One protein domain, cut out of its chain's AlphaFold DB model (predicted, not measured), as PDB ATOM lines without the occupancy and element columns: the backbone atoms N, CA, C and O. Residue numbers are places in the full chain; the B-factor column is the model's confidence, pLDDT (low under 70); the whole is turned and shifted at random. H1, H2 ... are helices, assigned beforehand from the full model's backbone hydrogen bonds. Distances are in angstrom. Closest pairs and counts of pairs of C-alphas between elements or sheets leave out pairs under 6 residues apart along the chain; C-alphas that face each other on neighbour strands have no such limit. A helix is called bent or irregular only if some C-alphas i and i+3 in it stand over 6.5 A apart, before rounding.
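Overview. This is residues 11 to 41 and 86 to 171 of the 178 residues of an uncharacterized protein of Sphingobium chlorophenolicum (UniProt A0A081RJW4). Two long helices, H2 and H6, run side by side the same way, and a second layer covers them: H5 crosses over both, and the short hairpin of H3 and H4 packs on the first residues of H5. The small H1 sits at one end and touches no helix. The printed part has 117 residues with six named helices, H1 to H6 in order, and no named strand; the class is all helix. The whole is compact, with a radius of gyration of the C-alphas of 15.4 A, yet elongated, spanning 53 by 30 by 18 A.

Along the chain. H1, residues 11 to 14, begins at C-alpha 11 (-38.156, -7.255, 2.926). H2, residues 17 to 41, is 37.1 A long; it is neither bent nor irregular, but only just: C-alphas 24 and 27 are 6.3 A apart. H3 is residues 88 to 98, 15.8 A, and H4 residues 104 to 109. H5, residues 119 to 136, is 25.2 A long. H6, residues 145 to 170, is 37.4 A long and ends at C-alpha 170 (-46.711, -58.006, 15.998).

Arrangement. H5 is the hub, touching four helices. Its residues 126 to 134 touch H2, closest at the C-alphas of Pro 27 and Arg 130, 6.0 A, at a steep tilt of 59 degrees. Its residues 119 to 123 touch H6, closest at the C-alphas of Leu 119 and Ala 158, 6.4 A. H2 touches residues 145 to 155 of H6 at a shallow tilt of 6 degrees, the closest C-alphas being Asn 22 and Leu 148, 6.7 A. H3 and H4 form a helical hairpin, closest at the C-alphas of Gly 92 and Ala 105, 4.6 A. H3 and H6 are apart. Every O i to N i+4 pair is within hydrogen-bond range in H4, H5 and H6; in H2 19 of 21 are, in H3 6 of 7, and H1 is too short for such a pair.

Size, cuts and confidence. The farthest C-alphas, Phe 11 and Gly 171, are 54.5 A apart. Residues 42 to 85 are not printed; C-alphas 41 and 86 are 12.8 A apart across the cut. Of the links printed whole, none is long. The printed part's mean pLDDT is 94.5, and no printed residue is under 70.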
ATOM      1  N   PHE A  11     -39.597  -7.487   2.784       84.69
ATOM      2  CA  PHE A  11     -38.156  -7.255   2.926       84.69
ATOM      3  C   PHE A  11     -37.651  -7.426   4.370       84.69
ATOM      4  O   PHE A  11     -36.502  -7.798   4.587       84.69
ATOM      5  N   MET A  12     -38.487  -7.133   5.375       83.31
ATOM      6  CA  MET A  12     -38.122  -7.319   6.782       83.31
ATOM      7  C   MET A  12     -38.190  -8.791   7.174       83.31
ATOM      8  O   MET A  12     -37.362  -9.252   7.959       83.31
ATOM      9  N   ASP A  13     -39.176  -9.502   6.630       85.88
ATOM     10  CA  ASP A  13     -39.383 -10.923   6.873       85.88
ATOM     11  C   ASP A  13     -38.278 -11.757   6.196       85.88
ATOM     12  O   ASP A  13     -37.701 -12.616   6.851       85.88
ATOM     13  N   GLU A  14     -37.854 -11.427   4.970       84.62
ATOM     14  CA  GLU A  14     -36.687 -12.035   4.291       84.62
ATOM     15  C   GLU A  14     -35.381 -11.914   5.080       84.62
ATOM     16  O   GLU A  14     -34.534 -12.804   5.045       84.62
ATOM     17  N   MET A  15     -35.220 -10.824   5.828       86.88
ATOM     18  CA  MET A  15     -34.048 -10.595   6.670       86.88
ATOM     19  C   MET A  15     -34.191 -11.189   8.078       86.88
ATOM     20  O   MET A  15     -33.311 -10.983   8.918       86.88
ATOM     21  N   ASN A  16     -35.285 -11.901   8.378       91.00
ATOM     22  CA  ASN A  16     -35.515 -12.475   9.696       91.00
ATOM     23  C   ASN A  16     -34.632 -13.723   9.907       91.00
ATOM     24  O   ASN A  16     -34.896 -14.775   9.322       91.00
ATOM     25  N   PRO A  17     -33.635 -13.682  10.811       91.50
ATOM     26  CA  PRO A  17     -32.737 -14.804  11.058       91.50
ATOM     27  C   PRO A  17     -33.454 -16.022  11.658       91.50
ATOM     28  O   PRO A  17     -32.918 -17.126  11.582       91.50
ATOM     29  N   ARG A  18     -34.660 -15.859  12.232       92.12
ATOM     30  CA  ARG A  18     -35.460 -17.004  12.692       92.12
ATOM     31  C   ARG A  18     -35.943 -17.879  11.543       92.12
ATOM     32  O   ARG A  18     -35.885 -19.091  11.678       92.12
ATOM     33  N   LEU A  19     -36.322 -17.300  10.401       92.50
ATOM     34  CA  LEU A  19     -36.739 -18.092   9.241       92.50
ATOM     35  C   LEU A  19     -35.590 -18.954   8.722       92.50
ATOM     36  O   LEU A  19     -35.777 -20.149   8.498       92.50
ATOM     37  N   LEU A  20     -34.383 -18.389   8.626       91.44
ATOM     38  CA  LEU A  20     -33.190 -19.162   8.282       91.44
ATOM     39  C   LEU A  20     -32.941 -20.290   9.295       91.44
ATOM     40  O   LEU A  20     -32.736 -21.436   8.902       91.44
ATOM     41  N   SER A  21     -32.990 -19.978  10.593       93.94
ATOM     42  CA  SER A  21     -32.801 -20.963  11.666       93.94
ATOM     43  C   SER A  21     -33.819 -22.105  11.584       93.94
ATOM     44  O   SER A  21     -33.440 -23.271  11.668       93.94
ATOM     45  N   ASN A  22     -35.098 -21.796  11.378       95.69
ATOM     46  CA  ASN A  22     -36.160 -22.799  11.325       95.69
ATOM     47  C   ASN A  22     -36.025 -23.686  10.082       95.69
ATOM     48  O   ASN A  22     -36.135 -24.907  10.181       95.69
ATOM     49  N   ASN A  23     -35.687 -23.100   8.930       95.56
ATOM     50  CA  ASN A  23     -35.409 -23.857   7.708       95.56
ATOM     51  C   ASN A  23     -34.187 -24.778   7.870       95.56
ATOM     52  O   ASN A  23     -34.227 -25.931   7.439       95.56
ATOM     53  N   LEU A  24     -33.138 -24.327   8.569       94.94
ATOM     54  CA  LEU A  24     -31.972 -25.155   8.898       94.94
ATOM     55  C   LEU A  24     -32.310 -26.351   9.796       94.94
ATOM     56  O   LEU A  24     -31.610 -27.359   9.721       94.94
ATOM     57  N   LEU A  25     -33.364 -26.276  10.613       96.12
ATOM     58  CA  LEU A  25     -33.798 -27.386  11.466       96.12
ATOM     59  C   LEU A  25     -34.517 -28.494  10.687       96.12
ATOM     60  O   LEU A  25     -34.430 -29.659  11.078       96.12
ATOM     61  N   ILE A  26     -35.166 -28.178   9.562       97.00
ATOM     62  CA  ILE A  26     -35.918 -29.168   8.775       97.00
ATOM     63  C   ILE A  26     -35.043 -30.348   8.307       97.00
ATOM     64  O   ILE A  26     -35.455 -31.494   8.512       97.00
ATOM     65  N   PRO A  27     -33.830 -30.152   7.744       96.75
ATOM     66  CA  PRO A  27     -32.919 -31.254   7.437       96.75
ATOM     67  C   PRO A  27     -32.635 -32.187   8.620       96.75
ATOM     68  O   PRO A  27     -32.594 -33.402   8.430       96.75
ATOM     69  N   PHE A  28     -32.471 -31.645   9.832       96.56
ATOM     70  CA  PHE A  28     -32.229 -32.454  11.030       96.56
ATOM     71  C   PHE A  28     -33.465 -33.265  11.420       96.56
ATOM     72  O   PHE A  28     -33.343 -34.458  11.690       96.56
ATOM     73  N   ILE A  29     -34.655 -32.657  11.383       97.12
ATOM     74  CA  ILE A  29     -35.924 -33.349  11.656       97.12
ATOM     75  C   ILE A  29     -36.116 -34.516  10.678       97.12
ATOM     76  O   ILE A  29     -36.404 -35.635  11.101       97.12
ATOM     77  N   VAL A  30     -35.885 -34.286   9.381       97.44
ATOM     78  CA  VAL A  30     -35.989 -35.329   8.346       97.44
ATOM     79  C   VAL A  30     -34.951 -36.437   8.554       97.44
ATOM     80  O   VAL A  30     -35.265 -37.604   8.336       97.44
ATOM     81  N   ALA A  31     -33.738 -36.109   9.007       97.12
ATOM     82  CA  ALA A  31     -32.712 -37.109   9.299       97.12
ATOM     83  C   ALA A  31     -33.084 -38.003  10.497       97.12
ATOM     84  O   ALA A  31     -32.906 -39.219  10.423       97.12
ATOM     85  N   VAL A  32     -33.635 -37.427  11.573       97.00
ATOM     86  CA  VAL A  32     -34.119 -38.192  12.739       97.00
ATOM     87  C   VAL A  32     -35.290 -39.094  12.351       97.00
ATOM     88  O   VAL A  32     -35.297 -40.277  12.688       97.00
ATOM     89  N   TRP A  33     -36.249 -38.553  11.599       97.50
ATOM     90  CA  TRP A  33     -37.358 -39.309  11.019       97.50
ATOM     91  C   TRP A  33     -36.863 -40.496  10.182       97.50
ATOM     92  O   TRP A  33     -37.296 -41.631  10.381       97.50
ATOM     93  N   GLU A  34     -35.910 -40.252   9.279       98.00
ATOM     94  CA  GLU A  34     -35.348 -41.289   8.421       98.00
ATOM     95  C   GLU A  34     -34.633 -42.377   9.234       98.00
ATOM     96  O   GLU A  34     -34.810 -43.567   8.965       98.00
ATOM     97  N   GLU A  35     -33.854 -41.991  10.244       97.56
ATOM     98  CA  GLU A  35     -33.146 -42.937  11.104       97.56
ATOM     99  C   GLU A  35     -34.103 -43.801  11.931       97.56
ATOM    100  O   GLU A  35     -33.903 -45.014  12.017       97.56
ATOM    101  N   TYR A  36     -35.184 -43.221  12.462       97.00
ATOM    102  CA  TYR A  36     -36.222 -43.978  13.162       97.00
ATOM    103  C   TYR A  36     -36.776 -45.110  12.286       97.00
ATOM    104  O   TYR A  36     -36.795 -46.275  12.701       97.00
ATOM    105  N   PHE A  37     -37.188 -44.805  11.052       98.06
ATOM    106  CA  PHE A  37     -37.749 -45.820  10.159       98.06
ATOM    107  C   PHE A  37     -36.702 -46.804   9.653       98.06
ATOM    108  O   PHE A  37     -37.020 -47.987   9.531       98.06
ATOM    109  N   ARG A  38     -35.463 -46.366   9.407       97.81
ATOM    110  CA  ARG A  38     -34.356 -47.251   9.020       97.81
ATOM    111  C   ARG A  38     -34.068 -48.285  10.105       97.81
ATOM    112  O   ARG A  38     -34.065 -49.486   9.829       97.81
ATOM    113  N   SER A  39     -33.896 -47.831  11.343       96.12
ATOM    114  CA  SER A  39     -33.659 -48.705  12.491       96.12
ATOM    115  C   SER A  39     -34.846 -49.641  12.745       96.12
ATOM    116  O   SER A  39     -34.666 -50.841  12.963       96.12
ATOM    117  N   THR A  40     -36.075 -49.135  12.619       95.75
ATOM    118  CA  THR A  40     -37.291 -49.949  12.757       95.75
ATOM    119  C   THR A  40     -37.403 -51.002  11.652       95.75
ATOM    120  O   THR A  40     -37.728 -52.157  11.923       95.75
ATOM    121  N   PHE A  41     -37.083 -50.646  10.409       96.44
ATOM    122  CA  PHE A  41     -37.071 -51.573   9.281       96.44
ATOM    123  C   PHE A  41     -36.062 -52.704   9.504       96.44
ATOM    124  O   PHE A  41     -36.409 -53.869   9.313       96.44
ATOM    125  N   GLN A  86     -37.055 -41.355   3.869       96.25
ATOM    126  CA  GLN A  86     -37.396 -39.938   4.007       96.25
ATOM    127  C   GLN A  86     -38.888 -39.714   3.759       96.25
ATOM    128  O   GLN A  86     -39.572 -39.097   4.568       96.25
ATOM    129  N   ARG A  87     -39.411 -40.253   2.653       97.94
ATOM    130  CA  ARG A  87     -40.783 -39.998   2.200       97.94
ATOM    131  C   ARG A  87     -41.786 -41.032   2.725       97.94
ATOM    132  O   ARG A  87     -41.513 -42.229   2.598       97.94
ATOM    133  N   PRO A  88     -42.966 -40.612   3.222       97.81
ATOM    134  CA  PRO A  88     -44.056 -41.508   3.615       97.81
ATOM    135  C   PRO A  88     -44.444 -42.556   2.560       97.81
ATOM    136  O   PRO A  88     -44.690 -43.711   2.914       97.81
ATOM    137  N   SER A  89     -44.474 -42.180   1.277       96.94
ATOM    138  CA  SER A  89     -44.704 -43.083   0.136       96.94
ATOM    139  C   SER A  89     -43.737 -44.265   0.145       96.94
ATOM    140  O   SER A  89     -44.153 -45.422   0.209       96.94
ATOM    141  N   ILE A  90     -42.442 -43.955   0.150       97.12
ATOM    142  CA  ILE A  90     -41.356 -44.934   0.100       97.12
ATOM    143  C   ILE A  90     -41.292 -45.762   1.388       97.12
ATOM    144  O   ILE A  90     -41.101 -46.975   1.323       97.12
ATOM    145  N   ILE A  91     -41.515 -45.147   2.556       98.00
ATOM    146  CA  ILE A  91     -41.606 -45.869   3.835       98.00
ATOM    147  C   ILE A  91     -42.700 -46.939   3.755       98.00
ATOM    148  O   ILE A  91     -42.442 -48.107   4.047       98.00
ATOM    149  N   GLY A  92     -43.910 -46.567   3.329       96.94
ATOM    150  CA  GLY A  92     -45.020 -47.510   3.199       96.94
ATOM    151  C   GLY A  92     -44.704 -48.663   2.248       96.94
ATOM    152  O   GLY A  92     -44.958 -49.820   2.577       96.94
ATOM    153  N   GLU A  93     -44.105 -48.368   1.094       95.81
ATOM    154  CA  GLU A  93     -43.659 -49.398   0.151       95.81
ATOM    155  C   GLU A  93     -42.634 -50.345   0.771       95.81
ATOM    156  O   GLU A  93     -42.786 -51.560   0.658       95.81
ATOM    157  N   ASN A  94     -41.616 -49.811   1.447       96.06
ATOM    158  CA  ASN A  94     -40.559 -50.611   2.051       96.06
ATOM    159  C   ASN A  94     -41.119 -51.551   3.123       96.06
ATOM    160  O   ASN A  94     -40.847 -52.748   3.087       96.06
ATOM    161  N   PHE A  95     -41.957 -51.058   4.036       95.75
ATOM    162  CA  PHE A  95     -42.535 -51.903   5.086       95.75
ATOM    163  C   PHE A  95     -43.500 -52.964   4.541       95.75
ATOM    164  O   PHE A  95     -43.510 -54.087   5.047       95.75
ATOM    165  N   ARG A  96     -44.218 -52.681   3.446       94.12
ATOM    166  CA  ARG A  96     -45.026 -53.698   2.754       94.12
ATOM    167  C   ARG A  96     -44.186 -54.823   2.137       94.12
ATOM    168  O   ARG A  96     -44.690 -55.936   2.011       94.12
ATOM    169  N   LEU A  97     -42.917 -54.576   1.780       92.75
ATOM    170  CA  LEU A  97     -42.006 -55.642   1.325       92.75
ATOM    171  C   LEU A  97     -41.693 -56.640   2.443       92.75
ATOM    172  O   LEU A  97     -41.552 -57.832   2.175       92.75
ATOM    173  N   LEU A  98     -41.579 -56.154   3.683       92.25
ATOM    174  CA  LEU A  98     -41.365 -56.999   4.857       92.25
ATOM    175  C   LEU A  98     -42.619 -57.812   5.165       92.25
ATOM    176  O   LEU A  98     -42.551 -59.026   5.361       92.25
ATOM    177  N   ASP A  99     -43.768 -57.139   5.162       90.62
ATOM    178  CA  ASP A  99     -45.069 -57.737   5.409       90.62
ATOM    179  C   ASP A  99     -46.172 -56.909   4.741       90.62
ATOM    180  O   ASP A  99     -46.380 -55.748   5.085       90.62
ATOM    181  N   ASN A 100     -46.946 -57.519   3.839       89.56
ATOM    182  CA  ASN A 100     -48.030 -56.838   3.119       89.56
ATOM    183  C   ASN A 100     -49.087 -56.199   4.043       89.56
ATOM    184  O   ASN A 100     -49.843 -55.344   3.587       89.56
ATOM    185  N   ARG A 101     -49.187 -56.632   5.307       90.12
ATOM    186  CA  ARG A 101     -50.115 -56.078   6.302       90.12
ATOM    187  C   ARG A 101     -49.556 -54.848   7.030       90.12
ATOM    188  O   ARG A 101     -50.331 -54.155   7.684       90.12
ATOM    189  N   LEU A 102     -48.257 -54.555   6.922       92.31
ATOM    190  CA  LEU A 102     -47.631 -53.351   7.484       92.31
ATOM    191  C   LEU A 102     -47.809 -52.153   6.547       92.31
ATOM    192  O   LEU A 102     -46.882 -51.713   5.868       92.31
ATOM    193  N   ASP A 103     -49.020 -51.603   6.520       91.75
ATOM    194  CA  ASP A 103     -49.326 -50.406   5.740       91.75
ATOM    195  C   ASP A 103     -49.125 -49.115   6.549       91.75
ATOM    196  O   ASP A 103     -50.078 -48.469   6.998       91.75
ATOM    197  N   LEU A 104     -47.863 -48.721   6.729       96.56
ATOM    198  CA  LEU A 104     -47.522 -47.508   7.482       96.56
ATOM    199  C   LEU A 104     -47.997 -46.224   6.782       96.56
ATOM    200  O   LEU A 104     -48.376 -45.257   7.440       96.56
ATOM    201  N   ALA A 105     -48.068 -46.225   5.447       96.12
ATOM    202  CA  ALA A 105     -48.629 -45.103   4.698       96.12
ATOM    203  C   ALA A 105     -50.104 -44.870   5.055       96.12
ATOM    204  O   ALA A 105     -50.521 -43.728   5.253       96.12
ATOM    205  N   ALA A 106     -50.898 -45.937   5.191       95.38
ATOM    206  CA  ALA A 106     -52.285 -45.814   5.630       95.38
ATOM    207  C   ALA A 106     -52.405 -45.275   7.063       95.38
ATOM    208  O   ALA A 106     -53.299 -44.468   7.329       95.38
ATOM    209  N   ALA A 107     -51.499 -45.654   7.971       96.25
ATOM    210  CA  ALA A 107     -51.480 -45.120   9.334       96.25
ATOM    211  C   ALA A 107     -51.320 -43.587   9.345       96.25
ATOM    212  O   ALA A 107     -52.064 -42.889  10.040       96.25
ATOM    213  N   MET A 108     -50.434 -43.054   8.498       97.19
ATOM    214  CA  MET A 108     -50.207 -41.610   8.347       97.19
ATOM    215  C   MET A 108     -51.348 -40.873   7.621       97.19
ATOM    216  O   MET A 108     -51.564 -39.683   7.856       97.19
ATOM    217  N   ARG A 109     -52.119 -41.558   6.766       96.94
ATOM    218  CA  ARG A 109     -53.269 -40.968   6.048       96.94
ATOM    219  C   ARG A 109     -54.531 -40.820   6.896       96.94
ATOM    220  O   ARG A 109     -55.470 -40.149   6.471       96.94
ATOM    221  N   LYS A 110     -54.592 -41.435   8.084       93.62
ATOM    222  CA  LYS A 110     -55.759 -41.314   8.971       93.62
ATOM    223  C   LYS A 110     -56.057 -39.831   9.273       93.62
ATOM    224  O   LYS A 110     -55.114 -39.059   9.475       93.62
ATOM    225  N   PRO A 111     -57.337 -39.422   9.374       91.69
ATOM    226  CA  PRO A 111     -57.692 -38.052   9.733       91.69
ATOM    227  C   PRO A 111     -56.979 -37.584  11.007       91.69
ATOM    228  O   PRO A 111     -56.773 -38.351  11.952       91.69
ATOM    229  N   TYR A 112     -56.597 -36.311  11.049       91.44
ATOM    230  CA  TYR A 112     -55.928 -35.734  12.211       91.44
ATOM    231  C   TYR A 112     -56.359 -34.286  12.422       91.44
ATOM    232  O   TYR A 112     -56.382 -33.496  11.479       91.44
ATOM    233  N   LYS A 113     -56.741 -33.951  13.663       88.25
ATOM    234  CA  LYS A 113     -57.217 -32.618  14.088       88.25
ATOM    235  C   LYS A 113     -58.257 -31.986  13.142       88.25
ATOM    236  O   LYS A 113     -58.282 -30.774  12.965       88.25
ATOM    237  N   ARG A 114     -59.111 -32.810  12.510       89.44
ATOM    238  CA  ARG A 114     -60.123 -32.399  11.506       89.44
ATOM    239  C   ARG A 114     -59.543 -31.613  10.312       89.44
ATOM    240  O   ARG A 114     -60.280 -30.911   9.621       89.44
ATOM    241  N   ARG A 115     -58.234 -31.719  10.060       89.88
ATOM    242  CA  ARG A 115     -57.558 -31.079   8.925       89.88
ATOM    243  C   ARG A 115     -57.941 -31.789   7.624       89.88
ATOM    244  O   ARG A 115     -58.145 -33.000   7.618       89.88
ATOM    245  N   LYS A 116     -58.001 -31.032   6.522       90.12
ATOM    246  CA  LYS A 116     -58.190 -31.589   5.168       90.12
ATOM    247  C   LYS A 116     -56.951 -32.328   4.658       90.12
ATOM    248  O   LYS A 116     -57.082 -33.274   3.898       90.12
ATOM    249  N   VAL A 117     -55.769 -31.870   5.069       93.06
ATOM    250  CA  VAL A 117     -54.473 -32.433   4.677       93.06
ATOM    251  C   VAL A 117     -54.038 -33.449   5.729       93.06
ATOM    252  O   VAL A 117     -54.112 -33.163   6.931       93.06
ATOM    253  N   THR A 118     -53.604 -34.629   5.287       97.00
ATOM    254  CA  THR A 118     -53.177 -35.711   6.183       97.00
ATOM    255  C   THR A 118     -51.737 -35.510   6.668       97.00
ATOM    256  O   THR A 118     -51.011 -34.668   6.140       97.00
ATOM    257  N   LEU A 119     -51.304 -36.275   7.681       97.44
ATOM    258  CA  LEU A 119     -49.893 -36.269   8.108       97.44
ATOM    259  C   LEU A 119     -48.985 -36.782   6.989       97.44
ATOM    260  O   LEU A 119     -47.911 -36.240   6.772       97.44
ATOM    261  N   TYR A 120     -49.463 -37.780   6.240       98.00
ATOM    262  CA  TYR A 120     -48.784 -38.290   5.055       98.00
ATOM    263  C   TYR A 120     -48.465 -37.160   4.064       98.00
ATOM    264  O   TYR A 120     -47.308 -36.980   3.698       98.00
ATOM    265  N   ASP A 121     -49.470 -36.369   3.677       97.31
ATOM    266  CA  ASP A 121     -49.283 -35.309   2.676       97.31
ATOM    267  C   ASP A 121     -48.385 -34.181   3.208       97.31
ATOM    268  O   ASP A 121     -47.578 -33.620   2.472       97.31
ATOM    269  N   GLN A 122     -48.498 -33.860   4.503       96.31
ATOM    270  CA  GLN A 122     -47.670 -32.833   5.142       96.31
ATOM    271  C   GLN A 122     -46.196 -33.222   5.184       96.31
ATOM    272  O   GLN A 122     -45.344 -32.387   4.902       96.31
ATOM    273  N   ILE A 123     -45.887 -34.476   5.511       97.69
ATOM    274  CA  ILE A 123     -44.501 -34.944   5.599       97.69
ATOM    275  C   ILE A 123     -43.897 -35.114   4.197       97.69
ATOM    276  O   ILE A 123     -42.723 -34.806   4.011       97.69
ATOM    277  N   GLU A 124     -44.679 -35.523   3.190       97.81
ATOM    278  CA  GLU A 124     -44.224 -35.486   1.787       97.81
ATOM    279  C   GLU A 124     -43.807 -34.067   1.374       97.81
ATOM    280  O   GLU A 124     -42.687 -33.868   0.898       97.81
ATOM    281  N   ALA A 125     -44.663 -33.074   1.637       96.50
ATOM    282  CA  ALA A 125     -44.369 -31.675   1.342       96.50
ATOM    283  C   ALA A 125     -43.167 -31.145   2.147       96.50
ATOM    284  O   ALA A 125     -42.346 -30.402   1.613       96.50
ATOM    285  N   LEU A 126     -43.011 -31.565   3.407       97.12
ATOM    286  CA  LEU A 126     -41.864 -31.202   4.244       97.12
ATOM    287  C   LEU A 126     -40.541 -31.699   3.643       97.12
ATOM    288  O   LEU A 126     -39.558 -30.960   3.601       97.12
ATOM    289  N   VAL A 127     -40.507 -32.944   3.158       97.19
ATOM    290  CA  VAL A 127     -39.316 -33.519   2.513       97.19
ATOM    291  C   VAL A 127     -39.006 -32.805   1.193       97.19
ATOM    292  O   VAL A 127     -37.833 -32.615   0.863       97.19
ATOM    293  N   GLU A 128     -40.029 -32.377   0.452       95.62
ATOM    294  CA  GLU A 128     -39.870 -31.556  -0.754       95.62
ATOM    295  C   GLU A 128     -39.292 -30.178  -0.444       95.62
ATOM    296  O   GLU A 128     -38.286 -29.802  -1.047       95.62
ATOM    297  N   GLY A 129     -39.856 -29.475   0.542       94.62
ATOM    298  CA  GLY A 129     -39.345 -28.185   1.008       94.62
ATOM    299  C   GLY A 129     -37.900 -28.286   1.493       94.62
ATOM    300  O   GLY A 129     -37.053 -27.490   1.096       94.62
ATOM    301  N   ARG A 130     -37.564 -29.343   2.245       95.38
ATOM    302  CA  ARG A 130     -36.180 -29.637   2.649       95.38
ATOM    303  C   ARG A 130     -35.251 -29.756   1.448       95.38
ATOM    304  O   ARG A 130     -34.150 -29.214   1.475       95.38
ATOM    305  N   ASN A 131     -35.655 -30.494   0.415       94.12
ATOM    306  CA  ASN A 131     -34.829 -30.681  -0.779       94.12
ATOM    307  C   ASN A 131     -34.620 -29.358  -1.529       94.12
ATOM    308  O   ASN A 131     -33.496 -29.090  -1.951       94.12
ATOM    309  N   ALA A 132     -35.664 -28.534  -1.664       94.31
ATOM    310  CA  ALA A 132     -35.558 -27.203  -2.260       94.31
ATOM    311  C   ALA A 132     -34.584 -26.317  -1.467       94.31
ATOM    312  O   ALA A 132     -33.646 -25.763  -2.036       94.31
ATOM    313  N   PHE A 133     -34.707 -26.297  -0.139       94.56
ATOM    314  CA  PHE A 133     -33.806 -25.551   0.733       94.56
ATOM    315  C   PHE A 133     -32.346 -26.018   0.619       94.56
ATOM    316  O   PHE A 133     -31.447 -25.209   0.410       94.56
ATOM    317  N   VAL A 134     -32.085 -27.326   0.706       92.50
ATOM    318  CA  VAL A 134     -30.714 -27.869   0.680       92.50
ATOM    319  C   VAL A 134     -30.040 -27.688  -0.682       92.50
ATOM    320  O   VAL A 134     -28.829 -27.477  -0.736       92.50
ATOM    321  N   HIS A 135     -30.788 -27.801  -1.782       91.25
ATOM    322  CA  HIS A 135     -30.207 -27.773  -3.127       91.25
ATOM    323  C   HIS A 135     -30.214 -26.391  -3.779       91.25
ATOM    324  O   HIS A 135     -29.279 -26.081  -4.515       91.25
ATOM    325  N   ALA A 136     -31.243 -25.584  -3.531       92.00
ATOM    326  CA  ALA A 136     -31.427 -24.279  -4.163       92.00
ATOM    327  C   ALA A 136     -31.325 -23.103  -3.178       92.00
ATOM    328  O   ALA A 136     -31.225 -21.961  -3.614       92.00
ATOM    329  N   GLY A 137     -31.297 -23.356  -1.864       89.56
ATOM    330  CA  GLY A 137     -31.349 -22.295  -0.854       89.56
ATOM    331  C   GLY A 137     -32.744 -21.689  -0.680       89.56
ATOM    332  O   GLY A 137     -32.875 -20.663  -0.015       89.56
ATOM    333  N   ASP A 138     -33.777 -22.314  -1.255       92.44
ATOM    334  CA  ASP A 138     -35.156 -21.830  -1.205       92.44
ATOM    335  C   ASP A 138     -35.716 -21.982   0.216       92.44
ATOM    336  O   ASP A 138     -36.021 -23.088   0.666       92.44
ATOM    337  N   MET A 139     -35.818 -20.867   0.941       91.44
ATOM    338  CA  MET A 139     -36.374 -20.840   2.294       91.44
ATOM    339  C   MET A 139     -37.903 -20.831   2.265       91.44
ATOM    340  O   MET A 139     -38.520 -20.057   1.532       91.44
ATOM    341  N   ASP A 140     -38.521 -21.631   3.133       92.94
ATOM    342  CA  ASP A 140     -39.939 -21.498   3.440       92.94
ATOM    343  C   ASP A 140     -40.155 -20.249   4.304       92.94
ATOM    344  O   ASP A 140     -39.854 -20.222   5.502       92.94
ATOM    345  N   MET A 141     -40.681 -19.207   3.663       92.31
ATOM    346  CA  MET A 141     -40.971 -17.911   4.275       92.31
ATOM    347  C   MET A 141     -42.183 -17.933   5.214       92.31
ATOM    348  O   MET A 141     -42.455 -16.932   5.872       92.31
ATOM    349  N   ALA A 142     -42.911 -19.048   5.291       92.75
ATOM    350  CA  ALA A 142     -43.993 -19.257   6.246       92.75
ATOM    351  C   ALA A 142     -43.555 -20.072   7.477       92.75
ATOM    352  O   ALA A 142     -44.339 -20.203   8.415       92.75
ATOM    353  N   LEU A 143     -42.326 -20.601   7.510       94.06
ATOM    354  CA  LEU A 143     -41.839 -21.471   8.584       94.06
ATOM    355  C   LEU A 143     -41.364 -20.677   9.814       94.06
ATOM    356  O   LEU A 143     -40.189 -20.687  10.196       94.06
ATOM    357  N   TYR A 144     -42.293 -19.979  10.452       94.81
ATOM    358  CA  TYR A 144     -42.076 -19.374  11.760       94.81
ATOM    359  C   TYR A 144     -42.178 -20.428  12.871       94.81
ATOM    360  O   TYR A 144     -42.418 -21.613  12.634       94.81
ATOM    361  N   ASP A 145     -41.935 -20.012  14.108       93.44
ATOM    362  CA  ASP A 145     -41.764 -20.925  15.238       93.44
ATOM    363  C   ASP A 145     -43.020 -21.760  15.514       93.44
ATOM    364  O   ASP A 145     -42.923 -22.949  15.808       93.44
ATOM    365  N   LYS A 146     -44.211 -21.178  15.337       94.56
ATOM    366  CA  LYS A 146     -45.483 -21.901  15.492       94.56
ATOM    367  C   LYS A 146     -45.640 -23.005  14.449       94.56
ATOM    368  O   LYS A 146     -46.169 -24.079  14.739       94.56
ATOM    369  N   GLU A 147     -45.208 -22.742  13.225       94.94
ATOM    370  CA  GLU A 147     -45.223 -23.682  12.115       94.94
ATOM    371  C   GLU A 147     -44.188 -24.785  12.333       94.94
ATOM    372  O   GLU A 147     -44.501 -25.953  12.105       94.94
ATOM    373  N   LEU A 148     -43.010 -24.449  12.862       95.69
ATOM    374  CA  LEU A 148     -41.997 -25.424  13.257       95.69
ATOM    375  C   LEU A 148     -42.493 -26.342  14.389       95.69
ATOM    376  O   LEU A 148     -42.390 -27.564  14.273       95.69
ATOM    377  N   ASP A 149     -43.100 -25.791  15.441       96.12
ATOM    378  CA  ASP A 149     -43.694 -26.570  16.540       96.12
ATOM    379  C   ASP A 149     -44.793 -27.509  16.035       96.12
ATOM    380  O   ASP A 149     -44.920 -28.665  16.463       96.12
ATOM    381  N   LYS A 150     -45.590 -27.031  15.079       95.44
ATOM    382  CA  LYS A 150     -46.601 -27.845  14.412       95.44
ATOM    383  C   LYS A 150     -45.962 -28.982  13.616       95.44
ATOM    384  O   LYS A 150     -46.448 -30.106  13.728       95.44
ATOM    385  N   VAL A 151     -44.886 -28.722  12.867       96.62
ATOM    386  CA  VAL A 151     -44.121 -29.758  12.151       96.62
ATOM    387  C   VAL A 151     -43.612 -30.818  13.125       96.62
ATOM    388  O   VAL A 151     -43.841 -32.002  12.895       96.62
ATOM    389  N   LEU A 152     -42.995 -30.417  14.238       96.94
ATOM    390  CA  LEU A 152     -42.504 -31.346  15.260       96.94
ATOM    391  C   LEU A 152     -43.638 -32.201  15.838       96.94
ATOM    392  O   LEU A 152     -43.528 -33.425  15.890       96.94
ATOM    393  N   THR A 153     -44.757 -31.573  16.201       96.25
ATOM    394  CA  THR A 153     -45.937 -32.277  16.729       96.25
ATOM    395  C   THR A 153     -46.507 -33.271  15.714       96.25
ATOM    396  O   THR A 153     -46.904 -34.378  16.072       96.25
ATOM    397  N   ASP A 154     -46.574 -32.882  14.441       96.50
ATOM    398  CA  ASP A 154     -47.088 -33.726  13.364       96.50
ATOM    399  C   ASP A 154     -46.157 -34.921  13.083       96.50
ATOM    400  O   ASP A 154     -46.643 -36.029  12.849       96.50
ATOM    401  N   ILE A 155     -44.837 -34.725  13.164       96.88
ATOM    402  CA  ILE A 155     -43.836 -35.793  13.043       96.88
ATOM    403  C   ILE A 155     -43.970 -36.805  14.185       96.88
ATOM    404  O   ILE A 155     -44.029 -38.004  13.913       96.88
ATOM    405  N   VAL A 156     -44.072 -36.343  15.436       96.00
ATOM    406  CA  VAL A 156     -44.241 -37.220  16.610       96.00
ATOM    407  C   VAL A 156     -45.512 -38.060  16.481       96.00
ATOM    408  O   VAL A 156     -45.449 -39.283  16.546       96.00
ATOM    409  N   GLU A 157     -46.650 -37.435  16.175       96.62
ATOM    410  CA  GLU A 157     -47.910 -38.161  15.978       96.62
ATOM    411  C   GLU A 157     -47.815 -39.189  14.834       96.62
ATOM    412  O   GLU A 157     -48.375 -40.285  14.918       96.62
ATOM    413  N   ALA A 158     -47.139 -38.851  13.731       97.31
ATOM    414  CA  ALA A 158     -46.968 -39.775  12.614       97.31
ATOM    415  C   ALA A 158     -46.105 -40.986  13.003       97.31
ATOM    416  O   ALA A 158     -46.438 -42.112  12.618       97.31
ATOM    417  N   VAL A 159     -45.044 -40.768  13.786       96.50
ATOM    418  CA  VAL A 159     -44.222 -41.832  14.374       96.50
ATOM    419  C   VAL A 159     -45.068 -42.715  15.288       96.50
ATOM    420  O   VAL A 159     -45.096 -43.927  15.079       96.50
ATOM    421  N   ASP A 160     -45.837 -42.136  16.210       96.06
ATOM    422  CA  ASP A 160     -46.684 -42.888  17.144       96.06
ATOM    423  C   ASP A 160     -47.717 -43.748  16.411       96.06
ATOM    424  O   ASP A 160     -47.876 -44.937  16.693       96.06
ATOM    425  N   ARG A 161     -48.385 -43.194  15.392       96.31
ATOM    426  CA  ARG A 161     -49.345 -43.940  14.558       96.31
ATOM    427  C   ARG A 161     -48.704 -45.120  13.843       96.31
ATOM    428  O   ARG A 161     -49.321 -46.184  13.747       96.31
ATOM    429  N   CYS A 162     -47.499 -44.928  13.315       97.12
ATOM    430  CA  CYS A 162     -46.738 -46.002  12.693       97.12
ATOM    431  C   CYS A 162     -46.318 -47.043  13.734       97.12
ATOM    432  O   CYS A 162     -46.468 -48.238  13.480       97.12
ATOM    433  N   TYR A 163     -45.872 -46.618  14.916       95.69
ATOM    434  CA  TYR A 163     -45.460 -47.525  15.978       95.69
ATOM    435  C   TYR A 163     -46.635 -48.367  16.489       95.69
ATOM    436  O   TYR A 163     -46.493 -49.578  16.652       95.69
ATOM    437  N   HIS A 164     -47.826 -47.774  16.617       95.62
ATOM    438  CA  HIS A 164     -49.080 -48.488  16.873       95.62
ATOM    439  C   HIS A 164     -49.427 -49.492  15.779       95.62
ATOM    440  O   HIS A 164     -49.706 -50.641  16.097       95.62
ATOM    441  N   ALA A 165     -49.331 -49.121  14.501       95.25
ATOM    442  CA  ALA A 165     -49.584 -50.066  13.410       95.25
ATOM    443  C   ALA A 165     -48.621 -51.272  13.437       95.25
ATOM    444  O   ALA A 165     -49.016 -52.395  13.118       95.25
ATOM    445  N   ILE A 166     -47.366 -51.054  13.839       94.69
ATOM    446  CA  ILE A 166     -46.374 -52.120  14.034       94.69
ATOM    447  C   ILE A 166     -46.738 -52.971  15.261       94.69
ATOM    448  O   ILE A 166     -46.752 -54.198  15.164       94.69
ATOM    449  N   GLY A 167     -47.075 -52.336  16.385       93.94
ATOM    450  CA  GLY A 167     -47.520 -53.001  17.611       93.94
ATOM    451  C   GLY A 167     -48.722 -53.911  17.381       93.94
ATOM    452  O   GLY A 167     -48.669 -55.094  17.713       93.94
ATOM    453  N   ASP A 168     -49.751 -53.404  16.699       93.25
ATOM    454  CA  ASP A 168     -50.948 -54.158  16.315       93.25
ATOM    455  C   ASP A 168     -50.598 -55.377  15.449       93.25
ATOM    456  O   ASP A 168     -51.167 -56.459  15.612       93.25
ATOM    457  N   ARG A 169     -49.636 -55.233  14.526       92.56
ATOM    458  CA  ARG A 169     -49.230 -56.324  13.631       92.56
ATOM    459  C   ARG A 169     -48.477 -57.442  14.352       92.56
ATOM    460  O   ARG A 169     -48.655 -58.609  13.982       92.56
ATOM    461  N   PHE A 170     -47.619 -57.085  15.307       91.50
ATOM    462  CA  PHE A 170     -46.711 -58.006  15.998       91.50
ATOM    463  C   PHE A 170     -47.153 -58.368  17.422       91.50
ATOM    464  O   PHE A 170     -46.488 -59.166  18.076       91.50
ATOM    465  N   GLY A 171     -48.284 -57.837  17.890       92.62
ATOM    466  CA  GLY A 171     -48.889 -58.195  19.171       92.62
ATOM    467  C   GLY A 171     -48.174 -57.611  20.390       92.62
ATOM    468  O   GLY A 171     -48.137 -58.260  21.432       92.62
TER     469      GLY A 171